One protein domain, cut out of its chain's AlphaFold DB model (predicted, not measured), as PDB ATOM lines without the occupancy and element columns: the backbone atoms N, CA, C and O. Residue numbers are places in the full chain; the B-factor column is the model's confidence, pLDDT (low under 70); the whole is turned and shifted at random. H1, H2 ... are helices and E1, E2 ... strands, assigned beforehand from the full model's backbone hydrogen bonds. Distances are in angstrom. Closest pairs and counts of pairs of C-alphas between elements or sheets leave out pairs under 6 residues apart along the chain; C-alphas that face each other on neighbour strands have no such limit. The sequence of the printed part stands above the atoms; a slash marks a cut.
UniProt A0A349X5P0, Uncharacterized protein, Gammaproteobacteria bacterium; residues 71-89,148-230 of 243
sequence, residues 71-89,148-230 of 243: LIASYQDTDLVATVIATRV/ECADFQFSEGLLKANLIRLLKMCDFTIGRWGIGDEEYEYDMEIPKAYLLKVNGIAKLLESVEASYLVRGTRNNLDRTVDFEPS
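What this domain is: This is residues 71 to 89 and 148 to 230 of the 243 residues of an uncharacterized protein of Gammaproteobacteria bacterium (UniProt A0A349X5P0). A three-stranded sheet, E3 E7 E6, has two helices on one face, H1 and H2, side by side and running opposite ways; on the helices' far side lies the strand pair E2 E5, so the helices form the middle. A second strand pair, E1 and E4, crosses one end of both helices, with E4 next to them and E1 farther out. The 102 printed residues hold two named helices and seven named strands, in the order E1 E2 H1 E3 E4 E5 H2 E6 E7, and the class is mixed, helices and strands. The sheet E3 E7 E6 is mixed and the two pairs are antiparallel. The whole is compact and rounded, with a radius of gyration of the C-alphas of 13.2 A and spans of 37 by 33 by 20 A.

Where its parts are: Find C-alpha 173 at (15.239, 68.701, 94.369), where E3 begins; it runs to residue 177. E7, residues 224 to 229, is 16.8 A long and ends at C-alpha 229, (23.657, 55.550, 85.080); E6, residues 214 to 219, is 16.1 A long. H1 holds residues 159 to 168, 14.1 A, and H2 residues 201 to 212, 15.8 A. E2 is residues 150 to 154, and E5, residues 194 to 199, is 15.5 A long. E4 is residues 187 to 190; the short E1, residues 83 to 85, begins at C-alpha 83, (13.471, 44.986, 89.809).

How they stand to each other: Start at inner strand E7. It is parallel to E3, with N 175 and O 225 2.9 A apart, and forms an antiparallel hairpin with E6, with N 217 and O 226 2.8 A apart. H1 and H2 lie on the same face of this sheet, making two layers, helices on one face of a sheet. H1 is over E7 at a height of 9.0 A over the sheet; H2, at 5.2 A, is only just over none of the strands, with 2 of its C-alphas falling on E6. The helices are close but not clearly touching, C-alphas 167 and 201 being closest at 7.3 A, at a shallow tilt of 6 degrees, opposite ways. In both, every O i to N i+4 pair is within hydrogen-bond range. Look next at E2 and E5, antiparallel, with N 154 and O 194 2.8 A apart; the closest C-alphas of E2 and H1, Phe 154 and Asn 162, are 6.2 A apart. E4 is antiparallel to E1, with N 189 and O 83 2.9 A apart, and its Met 188 comes 5.3 A from Leu 159 of H1, C-alpha to C-alpha. E1 and H1 are apart.

The domain as a whole: The C-alphas farthest apart, those of Gln 76 and Leu 221, are 38.4 A apart. Residues 90 to 147 are cut out, with 33.7 A from C-alpha 89 to C-alpha 148. Of the links that are printed whole, none is long. Mean pLDDT of the printed part is 74.7; residues 71 to 89, 148 and 182 to 184 are under 70.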
ATOM      1  N   LEU A  71      11.005  43.274  79.794       30.86
ATOM      2  CA  LEU A  71      12.302  42.730  80.192       30.86
ATOM      3  C   LEU A  71      12.400  42.830  81.714       30.86
ATOM      4  O   LEU A  71      12.440  43.922  82.264       30.86
ATOM      5  N   ILE A  72      12.388  41.678  82.384       32.59
ATOM      6  CA  ILE A  72      12.572  41.576  83.832       32.59
ATOM      7  C   ILE A  72      13.989  41.052  84.053       32.59
ATOM      8  O   ILE A  72      14.260  39.870  83.831       32.59
ATOM      9  N   ALA A  73      14.896  41.931  84.466       32.66
ATOM     10  CA  ALA A  73      16.200  41.550  84.989       32.66
ATOM     11  C   ALA A  73      16.113  41.548  86.519       32.66
ATOM     12  O   ALA A  73      15.811  42.569  87.130       32.66
ATOM     13  N   SER A  74      16.335  40.386  87.138       30.48
ATOM     14  CA  SER A  74      16.354  40.233  88.596       30.48
ATOM     15  C   SER A  74      17.776  39.959  89.070       30.48
ATOM     16  O   SER A  74      18.379  38.967  88.646       30.48
ATOM     17  N   TYR A  75      18.289  40.790  89.975       32.78
ATOM     18  CA  TYR A  75      19.532  40.526  90.696       32.78
ATOM     19  C   TYR A  75      19.224  39.788  92.007       32.78
ATOM     20  O   TYR A  75      18.314  40.164  92.745       32.78
ATOM     21  N   GLN A  76      19.965  38.714  92.282       30.41
ATOM     22  CA  GLN A  76      19.974  38.043  93.581       30.41
ATOM     23  C   GLN A  76      21.394  38.091  94.122       30.41
ATOM     24  O   GLN A  76      22.185  37.187  93.867       30.41
ATOM     25  N   ASP A  77      21.691  39.130  94.890       28.16
ATOM     26  CA  ASP A  77      22.731  39.062  95.905       28.16
ATOM     27  C   ASP A  77      22.294  39.943  97.081       28.16
ATOM     28  O   ASP A  77      21.980  41.118  96.914       28.16
ATOM     29  N   THR A  78      22.190  39.326  98.260       31.58
ATOM     30  CA  THR A  78      21.812  39.921  99.559       31.58
ATOM     31  C   THR A  78      20.462  40.662  99.635       31.58
ATOM     32  O   THR A  78      20.372  41.835  99.317       31.58
ATOM     33  N   ASP A  79      19.423  39.974 100.133       32.56
ATOM     34  CA  ASP A  79      18.170  40.467 100.761       32.56
ATOM     35  C   ASP A  79      17.336  41.617 100.133       32.56
ATOM     36  O   ASP A  79      16.250  41.915 100.635       32.56
ATOM     37  N   LEU A  80      17.733  42.202  99.003       33.88
ATOM     38  CA  LEU A  80      17.016  43.246  98.270       33.88
ATOM     39  C   LEU A  80      17.051  42.918  96.773       33.88
ATOM     40  O   LEU A  80      18.040  43.137  96.081       33.88
ATOM     41  N   VAL A  81      15.950  42.368  96.262       36.38
ATOM     42  CA  VAL A  81      15.760  42.172  94.819       36.38
ATOM     43  C   VAL A  81      15.326  43.511  94.229       36.38
ATOM     44  O   VAL A  81      14.157  43.862  94.325       36.38
ATOM     45  N   ALA A  82      16.232  44.287  93.640       34.59
ATOM     46  CA  ALA A  82      15.827  45.429  92.822       34.59
ATOM     47  C   ALA A  82      15.278  44.905  91.484       34.59
ATOM     48  O   ALA A  82      15.938  44.106  90.815       34.59
ATOM     49  N   THR A  83      14.062  45.314  91.114       43.09
ATOM     50  CA  THR A  83      13.471  44.986  89.809       43.09
ATOM     51  C   THR A  83      13.486  46.244  88.959       43.09
ATOM     52  O   THR A  83      12.920  47.269  89.332       43.09
ATOM     53  N   VAL A  84      14.156  46.186  87.812       36.50
ATOM     54  CA  VAL A  84      14.137  47.290  86.849       36.50
ATOM     55  C   VAL A  84      12.815  47.225  86.087       36.50
ATOM     56  O   VAL A  84      12.508  46.192  85.491       36.50
ATOM     57  N   ILE A  85      12.027  48.306  86.108       38.84
ATOM     58  CA  ILE A  85      10.766  48.396  85.364       38.84
ATOM     59  C   ILE A  85      10.836  49.565  84.393       38.84
ATOM     60  O   ILE A  85      10.677  50.723  84.765       38.84
ATOM     61  N   ALA A  86      10.977  49.250  83.108       33.88
ATOM     62  CA  ALA A  86      10.763  50.231  82.054       33.88
ATOM     63  C   ALA A  86       9.282  50.649  82.042       33.88
ATOM     64  O   ALA A  86       8.408  49.873  81.645       33.88
ATOM     65  N   THR A  87       8.985  51.867  82.500       32.69
ATOM     66  CA  THR A  87       7.640  52.446  82.427       32.69
ATOM     67  C   THR A  87       7.552  53.389  81.233       32.69
ATOM     68  O   THR A  87       8.354  54.298  81.067       32.69
ATOM     69  N   ARG A  88       6.555  53.176  80.366       28.98
ATOM     70  CA  ARG A  88       6.278  54.072  79.238       28.98
ATOM     71  C   ARG A  88       5.649  55.356  79.768       28.98
ATOM     72  O   ARG A  88       4.441  55.390  79.995       28.98
ATOM     73  N   VAL A  89       6.436  56.411  79.912       29.42
ATOM     74  CA  VAL A  89       5.901  57.759  80.104       29.42
ATOM     75  C   VAL A  89       5.901  58.439  78.740       29.42
ATOM     76  O   VAL A  89       6.952  58.775  78.210       29.42
ATOM     77  N   GLU A 148      21.802  67.709 107.956       65.19
ATOM     78  CA  GLU A 148      21.454  66.486 108.676       65.19
ATOM     79  C   GLU A 148      19.995  66.108 108.391       65.19
ATOM     80  O   GLU A 148      19.104  66.230 109.227       65.19
ATOM     81  N   CYS A 149      19.726  65.628 107.183       73.12
ATOM     82  CA  CYS A 149      18.566  64.789 106.951       73.12
ATOM     83  C   CYS A 149      18.880  63.395 107.509       73.12
ATOM     84  O   CYS A 149      19.841  62.741 107.094       73.12
ATOM     85  N   ALA A 150      18.098  62.984 108.506       70.19
ATOM     86  CA  ALA A 150      18.250  61.714 109.205       70.19
ATOM     87  C   ALA A 150      17.119  60.750 108.822       70.19
ATOM     88  O   ALA A 150      15.969  61.161 108.680       70.19
ATOM     89  N   ASP A 151      17.474  59.470 108.697       76.94
ATOM     90  CA  ASP A 151      16.594  58.325 108.438       76.94
ATOM     91  C   ASP A 151      15.726  58.432 107.164       76.94
ATOM     92  O   ASP A 151      14.612  58.957 107.140       76.94
ATOM     93  N   PHE A 152      16.202  57.818 106.079       83.81
ATOM     94  CA  PHE A 152      15.488  57.768 104.807       83.81
ATOM     95  C   PHE A 152      14.598  56.532 104.724       83.81
ATOM     96  O   PHE A 152      15.057  55.410 104.513       83.81
ATOM     97  N   GLN A 153      13.292  56.721 104.865       88.44
ATOM     98  CA  GLN A 153      12.331  55.645 104.651       88.44
ATOM     99  C   GLN A 153      12.000  55.532 103.165       88.44
ATOM    100  O   GLN A 153      11.365  56.438 102.649       88.44
ATOM    101  N   PHE A 154      12.353  54.442 102.492       87.75
ATOM    102  CA  PHE A 154      11.893  54.122 101.139       87.75
ATOM    103  C   PHE A 154      10.523  53.436 101.182       87.75
ATOM    104  O   PHE A 154      10.261  52.570 102.018       87.75
ATOM    105  N   SER A 155       9.646  53.832 100.269       87.81
ATOM    106  CA  SER A 155       8.328  53.251 100.031       87.81
ATOM    107  C   SER A 155       8.377  52.325  98.819       87.81
ATOM    108  O   SER A 155       9.220  52.490  97.941       87.81
ATOM    109  N   GLU A 156       7.453  51.371  98.765       84.81
ATOM    110  CA  GLU A 156       7.236  50.556  97.568       84.81
ATOM    111  C   GLU A 156       6.834  51.435  96.369       84.81
ATOM    112  O   GLU A 156       6.167  52.460  96.543       84.81
ATOM    113  N   GLY A 157       7.259  51.039  95.170       86.00
ATOM    114  CA  GLY A 157       7.001  51.746  93.917       86.00
ATOM    115  C   GLY A 157       8.263  52.336  93.292       86.00
ATOM    116  O   GLY A 157       9.367  51.838  93.489       86.00
ATOM    117  N   LEU A 158       8.103  53.396  92.504       87.12
ATOM    118  CA  LEU A 158       9.171  53.944  91.666       87.12
ATOM    119  C   LEU A 158      10.305  54.616  92.464       87.12
ATOM    120  O   LEU A 158      10.066  55.348  93.435       87.12
ATOM    121  N   LEU A 159      11.549  54.412  92.025       87.62
ATOM    122  CA  LEU A 159      12.744  54.980  92.642       87.62
ATOM    123  C   LEU A 159      12.755  56.500  92.503       87.62
ATOM    124  O   LEU A 159      12.961  57.182  93.507       87.62
ATOM    125  N   LYS A 160      12.463  57.050  91.317       89.94
ATOM    126  CA  LYS A 160      12.388  58.507  91.105       89.94
ATOM    127  C   LYS A 160      11.420  59.167  92.086       89.94
ATOM    128  O   LYS A 160      11.764  60.161  92.720       89.94
ATOM    129  N   ALA A 161      10.237  58.581  92.285       89.88
ATOM    130  CA  ALA A 161       9.239  59.092  93.229       89.88
ATOM    131  C   ALA A 161       9.741  59.074  94.683       89.88
ATOM    132  O   ALA A 161       9.529  60.030  95.436       89.88
ATOM    133  N   ASN A 162      10.450  58.012  95.071       90.88
ATOM    134  CA  ASN A 162      11.104  57.946  96.370       90.88
ATOM    135  C   ASN A 162      12.185  59.022  96.512       90.88
ATOM    136  O   ASN A 162      12.165  59.760  97.493       90.88
ATOM    137  N   LEU A 163      13.071  59.175  95.529       91.94
ATOM    138  CA  LEU A 163      14.149  60.164  95.554       91.94
ATOM    139  C   LEU A 163      13.622  61.599  95.636       91.94
ATOM    140  O   LEU A 163      14.144  62.372  96.432       91.94
ATOM    141  N   ILE A 164      12.543  61.944  94.924       92.69
ATOM    142  CA  ILE A 164      11.882  63.259  95.044       92.69
ATOM    143  C   ILE A 164      11.498  63.538  96.497       92.69
ATOM    144  O   ILE A 164      11.779  64.614  97.028       92.69
ATOM    145  N   ARG A 165      10.854  62.569  97.157       91.62
ATOM    146  CA  ARG A 165      10.433  62.725  98.550       91.62
ATOM    147  C   ARG A 165      11.634  62.814  99.487       91.62
ATOM    148  O   ARG A 165      11.631  63.667 100.366       91.62
ATOM    149  N   LEU A 166      12.625  61.940  99.317       90.81
ATOM    150  CA  LEU A 166      13.774  61.844 100.216       90.81
ATOM    151  C   LEU A 166      14.699  63.061 100.110       90.81
ATOM    152  O   LEU A 166      15.102  63.599 101.136       90.81
ATOM    153  N   LEU A 167      14.969  63.542  98.896       91.12
ATOM    154  CA  LEU A 167      15.779  64.740  98.661       91.12
ATOM    155  C   LEU A 167      15.116  65.997  99.216       91.12
ATOM    156  O   LEU A 167      15.800  66.832  99.804       91.12
ATOM    157  N   LYS A 168      13.785  66.094  99.123       89.75
ATOM    158  CA  LYS A 168      13.032  67.211  99.703       89.75
ATOM    159  C   LYS A 168      13.218  67.317 101.219       89.75
ATOM    160  O   LYS A 168      13.179  68.420 101.747       89.75
ATOM    161  N   MET A 169      13.446  66.200 101.920       87.00
ATOM    162  CA  MET A 169      13.747  66.219 103.362       87.00
ATOM    163  C   MET A 169      15.133  66.803 103.671       87.00
ATOM    164  O   MET A 169      15.376  67.207 104.800       87.00
ATOM    165  N   CYS A 170      16.030  66.840 102.683       86.38
ATOM    166  CA  CYS A 170      17.356  67.445 102.775       86.38
ATOM    167  C   CYS A 170      17.409  68.862 102.170       86.38
ATOM    168  O   CYS A 170      18.507  69.365 101.965       86.38
ATOM    169  N   ASP A 171      16.273  69.477 101.813       88.75
ATOM    170  CA  ASP A 171      16.194  70.725 101.031       88.75
ATOM    171  C   ASP A 171      16.820  70.653  99.621       88.75
ATOM    172  O   ASP A 171      17.263  71.667  99.078       88.75
ATOM    173  N   PHE A 172      16.818  69.467  99.000       90.62
ATOM    174  CA  PHE A 172      17.226  69.257  97.606       90.62
ATOM    175  C   PHE A 172      16.044  68.873  96.709       90.62
ATOM    176  O   PHE A 172      15.029  68.332  97.153       90.62
ATOM    177  N   THR A 173      16.196  69.109  95.408       92.19
ATOM    178  CA  THR A 173      15.239  68.701  94.369       92.19
ATOM    179  C   THR A 173      15.911  67.843  93.297       92.19
ATOM    180  O   THR A 173      17.135  67.824  93.182       92.19
ATOM    181  N   ILE A 174      15.122  67.089  92.522       92.12
ATOM    182  CA  ILE A 174      15.656  66.385  91.347       92.12
ATOM    183  C   ILE A 174      15.859  67.403  90.226       92.12
ATOM    184  O   ILE A 174      14.924  68.123  89.883       92.12
ATOM    185  N   GLY A 175      17.067  67.431  89.664       89.69
ATOM    186  CA  GLY A 175      17.373  68.152  88.435       89.69
ATOM    187  C   GLY A 175      17.083  67.277  87.215       89.69
ATOM    188  O   GLY A 175      15.934  66.950  86.912       89.69
ATOM    189  N   ARG A 176      18.133  66.875  86.503       89.25
ATOM    190  CA  ARG A 176      18.058  66.005  85.330       89.25
ATOM    191  C   ARG A 176      17.926  64.537  85.730       89.25
ATOM    192  O   ARG A 176      18.714  64.021  86.518       89.25
ATOM    193  N   TRP A 177      16.974  63.840  85.114       88.12
ATOM    194  CA  TRP A 177      16.859  62.382  85.179       88.12
ATOM    195  C   TRP A 177      17.403  61.772  83.883       88.12
ATOM    196  O   TRP A 177      16.704  61.700  82.880       88.12
ATOM    197  N   GLY A 178      18.683  61.402  83.876       83.38
ATOM    198  CA  GLY A 178      19.410  60.903  82.705       83.38
ATOM    199  C   GLY A 178      19.344  59.387  82.512       83.38
ATOM    200  O   GLY A 178      20.245  58.816  81.906       83.38
ATOM    201  N   ILE A 179      18.330  58.725  83.064       78.81
ATOM    202  CA  ILE A 179      18.170  57.269  83.002       78.81
ATOM    203  C   ILE A 179      17.089  56.997  81.961       78.81
ATOM    204  O   ILE A 179      15.908  57.217  82.215       78.81
ATOM    205  N   GLY A 180      17.505  56.624  80.754       71.62
ATOM    206  CA  GLY A 180      16.638  56.627  79.577       71.62
ATOM    207  C   GLY A 180      17.415  56.499  78.270       71.62
ATOM    208  O   GLY A 180      18.647  56.522  78.271       71.62
ATOM    209  N   ASP A 181      16.694  56.386  77.164       70.88
ATOM    210  CA  ASP A 181      17.203  56.639  75.813       70.88
ATOM    211  C   ASP A 181      16.542  57.905  75.227       70.88
ATOM    212  O   ASP A 181      15.970  58.712  75.961       70.88
ATOM    213  N   GLU A 182      16.666  58.132  73.915       67.56
ATOM    214  CA  GLU A 182      16.093  59.312  73.248       67.56
ATOM    215  C   GLU A 182      14.553  59.330  73.256       67.56
ATOM    216  O   GLU A 182      13.954  60.398  73.129       67.56
ATOM    217  N   GLU A 183      13.906  58.172  73.415       61.62
ATOM    218  CA  GLU A 183      12.452  58.012  73.331       61.62
ATOM    219  C   GLU A 183      11.794  57.709  74.689       61.62
ATOM    220  O   GLU A 183      10.603  57.988  74.867       61.62
ATOM    221  N   TYR A 184      12.537  57.148  75.648       67.19
ATOM    222  CA  TYR A 184      12.002  56.598  76.893       67.19
ATOM    223  C   TYR A 184      12.819  57.010  78.119       67.19
ATOM    224  O   TYR A 184      14.036  56.851  78.161       67.19
ATOM    225  N   GLU A 185      12.124  57.441  79.174       76.00
ATOM    226  CA  GLU A 185      12.693  57.494  80.523       76.00
ATOM    227  C   GLU A 185      12.542  56.129  81.205       76.00
ATOM    228  O   GLU A 185      11.462  55.536  81.212       76.00
ATOM    229  N   TYR A 186      13.620  55.642  81.815       79.38
ATOM    230  CA  TYR A 186      13.627  54.421  82.610       79.38
ATOM    231  C   TYR A 186      13.642  54.754  84.104       79.38
ATOM    232  O   TYR A 186      14.240  55.736  84.551       79.38
ATOM    233  N   ASP A 187      12.980  53.911  84.891       82.62
ATOM    234  CA  ASP A 187      12.942  54.006  86.346       82.62
ATOM    235  C   ASP A 187      13.049  52.597  86.944       82.62
ATOM    236  O   ASP A 187      12.902  51.583  86.256       82.62
ATOM    237  N   MET A 188      13.349  52.514  88.230       82.50
ATOM    238  CA  MET A 188      13.444  51.247  88.944       82.50
ATOM    239  C   MET A 188      12.309  51.113  89.931       82.50
ATOM    240  O   MET A 188      11.866  52.095  90.523       82.50
ATOM    241  N   GLU A 189      11.858  49.881  90.136       83.12
ATOM    242  CA  GLU A 189      10.849  49.593  91.136       83.12
ATOM    243  C   GLU A 189      11.496  49.060  92.412       83.12
ATOM    244  O   GLU A 189      12.328  48.146  92.421       83.12
ATOM    245  N   ILE A 190      11.070  49.650  93.520       81.81
ATOM    246  CA  ILE A 190      11.335  49.196  94.871       81.81
ATOM    247  C   ILE A 190      10.190  48.256  95.248       81.81
ATOM    248  O   ILE A 190       9.080  48.732  95.493       81.81
ATOM    249  N   PRO A 191      10.423  46.937  95.341       75.62
ATOM    250  CA  PRO A 191       9.339  45.975  95.547       75.62
ATOM    251  C   PRO A 191       8.807  45.960  96.982       75.62
ATOM    252  O   PRO A 191       7.797  45.327  97.267       75.62
ATOM    253  N   LYS A 192       9.527  46.571  97.929       78.62
ATOM    254  CA  LYS A 192       9.131  46.605  99.333       78.62
ATOM    255  C   LYS A 192       9.706  47.825 100.026       78.62
ATOM    256  O   LYS A 192      10.886  48.124  99.874       78.62
ATOM    257  N   ALA A 193       8.890  48.473 100.848       82.25
ATOM    258  CA  ALA A 193       9.340  49.561 101.704       82.25
ATOM    259  C   ALA A 193      10.435  49.104 102.689       82.25
ATOM    260  O   ALA A 193      10.334  48.033 103.299       82.25
ATOM    261  N   TYR A 194      11.453  49.939 102.888       84.25
ATOM    262  CA  TYR A 194      12.543  49.700 103.835       84.25
ATOM    263  C   TYR A 194      13.069  51.017 104.418       84.25
ATOM    264  O   TYR A 194      12.816  52.095 103.887       84.25
ATOM    265  N   LEU A 195      13.781  50.938 105.544       85.06
ATOM    266  CA  LEU A 195      14.372  52.100 106.207       85.06
ATOM    267  C   LEU A 195      15.888  52.080 106.034       85.06
ATOM    268  O   LEU A 195      16.547  51.132 106.459       85.06
ATOM    269  N   LEU A 196      16.431  53.148 105.463       82.50
ATOM    270  CA  LEU A 196      17.857  53.389 105.357       82.50
ATOM    271  C   LEU A 196      18.286  54.358 106.468       82.50
ATOM    272  O   LEU A 196      17.997  55.553 106.422       82.50
ATOM    273  N   LYS A 197      18.983  53.822 107.472       79.75
ATOM    274  CA  LYS A 197      19.525  54.591 108.600       79.75
ATOM    275  C   LYS A 197      20.882  55.180 108.242       79.75
ATOM    276  O   LYS A 197      21.920  54.640 108.624       79.75
ATOM    277  N   VAL A 198      20.866  56.244 107.454       74.94
ATOM    278  CA  VAL A 198      22.065  57.006 107.107       74.94
ATOM    279  C   VAL A 198      21.808  58.489 107.326       74.94
ATOM    280  O   VAL A 198      20.679  58.949 107.168       74.94
ATOM    281  N   ASN A 199      22.865  59.216 107.683       79.19
ATOM    282  CA  ASN A 199      22.806  60.657 107.884       79.19
ATOM    283  C   ASN A 199      23.395  61.366 106.670       79.19
ATOM    284  O   ASN A 199      24.507  61.051 106.234       79.19
ATOM    285  N   GLY A 200      22.643  62.335 106.158       81.81
ATOM    286  CA  GLY A 200      23.088  63.233 105.107       81.81
ATOM    287  C   GLY A 200      22.882  62.702 103.690       81.81
ATOM    288  O   GLY A 200      22.893  61.499 103.402       81.81
ATOM    289  N   ILE A 201      22.737  63.656 102.772       86.50
ATOM    290  CA  ILE A 201      22.482  63.403 101.352       86.50
ATOM    291  C   ILE A 201      23.589  62.580 100.683       86.50
ATOM    292  O   ILE A 201      23.296  61.723  99.861       86.50
ATOM    293  N   ALA A 202      24.855  62.768 101.064       87.19
ATOM    294  CA  ALA A 202      25.967  62.029 100.466       87.19
ATOM    295  C   ALA A 202      25.828  60.511 100.672       87.19
ATOM    296  O   ALA A 202      26.007  59.736  99.734       87.19
ATOM    297  N   LYS A 203      25.430  60.084 101.878       85.94
ATOM    298  CA  LYS A 203      25.224  58.666 102.198       85.94
ATOM    299  C   LYS A 203      23.959  58.084 101.577       85.94
ATOM    300  O   LYS A 203      23.947  56.897 101.242       85.94
ATOM    301  N   LEU A 204      22.925  58.906 101.380       88.19
ATOM    302  CA  LEU A 204      21.772  58.531 100.563       88.19
ATOM    303  C   LEU A 204      22.217  58.207  99.133       88.19
ATOM    304  O   LEU A 204      21.901  57.129  98.639       88.19
ATOM    305  N   LEU A 205      22.968  59.106  98.490       90.50
ATOM    306  CA  LEU A 205      23.404  58.933  97.100       90.50
ATOM    307  C   LEU A 205      24.340  57.730  96.932       90.50
ATOM    308  O   LEU A 205      24.142  56.950  96.008       90.50
ATOM    309  N   GLU A 206      25.275  57.517  97.862       86.75
ATOM    310  CA  GLU A 206      26.146  56.329  97.877       86.75
ATOM    311  C   GLU A 206      25.331  55.026  97.976       86.75
ATOM    312  O   GLU A 206      25.582  54.064  97.251       86.75
ATOM    313  N   SER A 207      24.305  54.998  98.835       85.31
ATOM    314  CA  SER A 207      23.435  53.822  98.977       85.31
ATOM    315  C   SER A 207      22.585  53.577  97.731       85.31
ATOM    316  O   SER A 207      22.343  52.425  97.368       85.31
ATOM    317  N   VAL A 208      22.126  54.649  97.076       87.38
ATOM    318  CA  VAL A 208      21.354  54.571  95.831       87.38
ATOM    319  C   VAL A 208      22.227  54.059  94.689       87.38
ATOM    320  O   VAL A 208      21.802  53.160  93.972       87.38
ATOM    321  N   GLU A 209      23.462  54.544  94.571       86.25
ATOM    322  CA  GLU A 209      24.423  54.059  93.577       86.25
ATOM    323  C   GLU A 209      24.728  52.571  93.776       86.25
ATOM    324  O   GLU A 209      24.661  51.797  92.823       86.25
ATOM    325  N   ALA A 210      24.952  52.141  95.021       81.31
ATOM    326  CA  ALA A 210      25.228  50.742  95.335       81.31
ATOM    327  C   ALA A 210      24.030  49.803  95.092       81.31
ATOM    328  O   ALA A 210      24.223  48.663  94.677       81.31
ATOM    329  N   SER A 211      22.803  50.260  95.362       81.12
ATOM    330  CA  SER A 211      21.605  49.398  95.342       81.12
ATOM    331  C   SER A 211      20.851  49.429  94.013       81.12
ATOM    332  O   SER A 211      20.199  48.454  93.645       81.12
ATOM    333  N   TYR A 212      20.919  50.556  93.305       80.44
ATOM    334  CA  TYR A 212      20.126  50.839  92.109       80.44
ATOM    335  C   TYR A 212      20.987  51.214  90.901       80.44
ATOM    336  O   TYR A 212      20.448  51.553  89.855       80.44
ATOM    337  N   LEU A 213      22.320  51.161  91.012       80.81
ATOM    338  CA  LEU A 213      23.243  51.441  89.904       80.81
ATOM    339  C   LEU A 213      23.032  52.826  89.272       80.81
ATOM    340  O   LEU A 213      23.361  53.047  88.104       80.81
ATOM    341  N   VAL A 214      22.498  53.763  90.053       84.38
ATOM    342  CA  VAL A 214      22.190  55.129  89.644       84.38
ATOM    343  C   VAL A 214      23.007  56.088  90.480       84.38
ATOM    344  O   VAL A 214      22.907  56.114  91.706       84.38
ATOM    345  N   ARG A 215      23.811  56.893  89.798       87.94
ATOM    346  CA  ARG A 215      24.697  57.865  90.412       87.94
ATOM    347  C   ARG A 215      24.012  59.222  90.462       87.94
ATOM    348  O   ARG A 215      23.538  59.717  89.444       87.94
ATOM    349  N   GLY A 216      23.969  59.817  91.650       89.56
ATOM    350  CA  GLY A 216      23.494  61.184  91.845       89.56
ATOM    351  C   GLY A 216      24.660  62.162  91.964       89.56
ATOM    352  O   GLY A 216      25.521  61.992  92.826       89.56
ATOM    353  N   THR A 217      24.671  63.205  91.141       90.00
ATOM    354  CA  THR A 217      25.622  64.316  91.226       90.00
ATOM    355  C   THR A 217      24.926  65.520  91.849       90.00
ATOM    356  O   THR A 217      23.942  66.031  91.320       90.00
ATOM    357  N   ARG A 218      25.425  65.959  93.010       90.12
ATOM    358  CA  ARG A 218      24.870  67.085  93.771       90.12
ATOM    359  C   ARG A 218      25.379  68.414  93.212       90.12
ATOM    360  O   ARG A 218      26.589  68.618  93.145       90.12
ATOM    361  N   ASN A 219      24.469  69.332  92.907       87.88
ATOM    362  CA  ASN A 219      24.771  70.733  92.639       87.88
ATOM    363  C   ASN A 219      24.337  71.584  93.844       87.88
ATOM    364  O   ASN A 219      23.148  71.706  94.146       87.88
ATOM    365  N   ASN A 220      25.311  72.159  94.554       85.56
ATOM    366  CA  ASN A 220      25.057  72.954  95.760       85.56
ATOM    367  C   ASN A 220      24.430  74.320  95.462       85.56
ATOM    368  O   ASN A 220      23.707  74.836  96.309       85.56
ATOM    369  N   LEU A 221      24.706  74.899  94.289       86.25
ATOM    370  CA  LEU A 221      24.237  76.242  93.940       86.25
ATOM    371  C   LEU A 221      22.718  76.252  93.762       86.25
ATOM    372  O   LEU A 221      22.026  77.061  94.376       86.25
ATOM    373  N   ASP A 222      22.209  75.290  92.995       87.50
ATOM    374  CA  ASP A 222      20.786  75.198  92.653       87.50
ATOM    375  C   ASP A 222      20.005  74.264  93.592       87.50
ATOM    376  O   ASP A 222      18.793  74.102  93.454       87.50
ATOM    377  N   ARG A 223      20.696  73.636  94.556       88.69
ATOM    378  CA  ARG A 223      20.157  72.588  95.440       88.69
ATOM    379  C   ARG A 223      19.450  71.476  94.660       88.69
ATOM    380  O   ARG A 223      18.384  70.983  95.043       88.69
ATOM    381  N   THR A 224      20.061  71.063  93.556       91.50
ATOM    382  CA  THR A 224      19.570  69.983  92.699       91.50
ATOM    383  C   THR A 224      20.477  68.760  92.776       91.50
ATOM    384  O   THR A 224      21.663  68.843  93.106       91.50
ATOM    385  N   VAL A 225      19.904  67.596  92.481       92.00
ATOM    386  CA  VAL A 225      20.651  66.365  92.229       92.00
ATOM    387  C   VAL A 225      20.286  65.849  90.848       92.00
ATOM    388  O   VAL A 225      19.116  65.558  90.579       92.00
ATOM    389  N   ASP A 226      21.298  65.726  90.001       92.12
ATOM    390  CA  ASP A 226      21.188  65.125  88.678       92.12
ATOM    391  C   ASP A 226      21.519  63.638  88.772       92.12
ATOM    392  O   ASP A 226      22.481  63.256  89.437       92.12
ATOM    393  N   PHE A 227      20.734  62.794  88.111       90.56
ATOM    394  CA  PHE A 227      20.897  61.345  88.146       90.56
ATOM    395  C   PHE A 227      21.323  60.802  86.789       90.56
ATOM    396  O   PHE A 227      20.710  61.107  85.766       90.56
ATOM    397  N   GLU A 228      22.348  59.960  86.794       88.44
ATOM    398  CA  GLU A 228      22.906  59.289  85.622       88.44
ATOM    399  C   GLU A 228      23.146  57.796  85.918       88.44
ATOM    400  O   GLU A 228      23.264  57.406  87.085       88.44
ATOM    401  N   PRO A 229      23.222  56.930  84.894       82.69
ATOM    402  CA  PRO A 229      23.657  55.550  85.080       82.69
ATOM    403  C   PRO A 229      25.065  55.504  85.691       82.69
ATOM    404  O   PRO A 229      25.973  56.208  85.242       82.69
ATOM    405  N   SER A 230      25.271  54.670  86.710       77.69
ATOM    406  CA  SER A 230      26.601  54.481  87.301       77.69
ATOM    407  C   SER A 230      27.569  53.813  86.309       77.69
ATOM    408  O   SER A 230      27.190  52.967  85.493       77.69
TER     409      SER A 230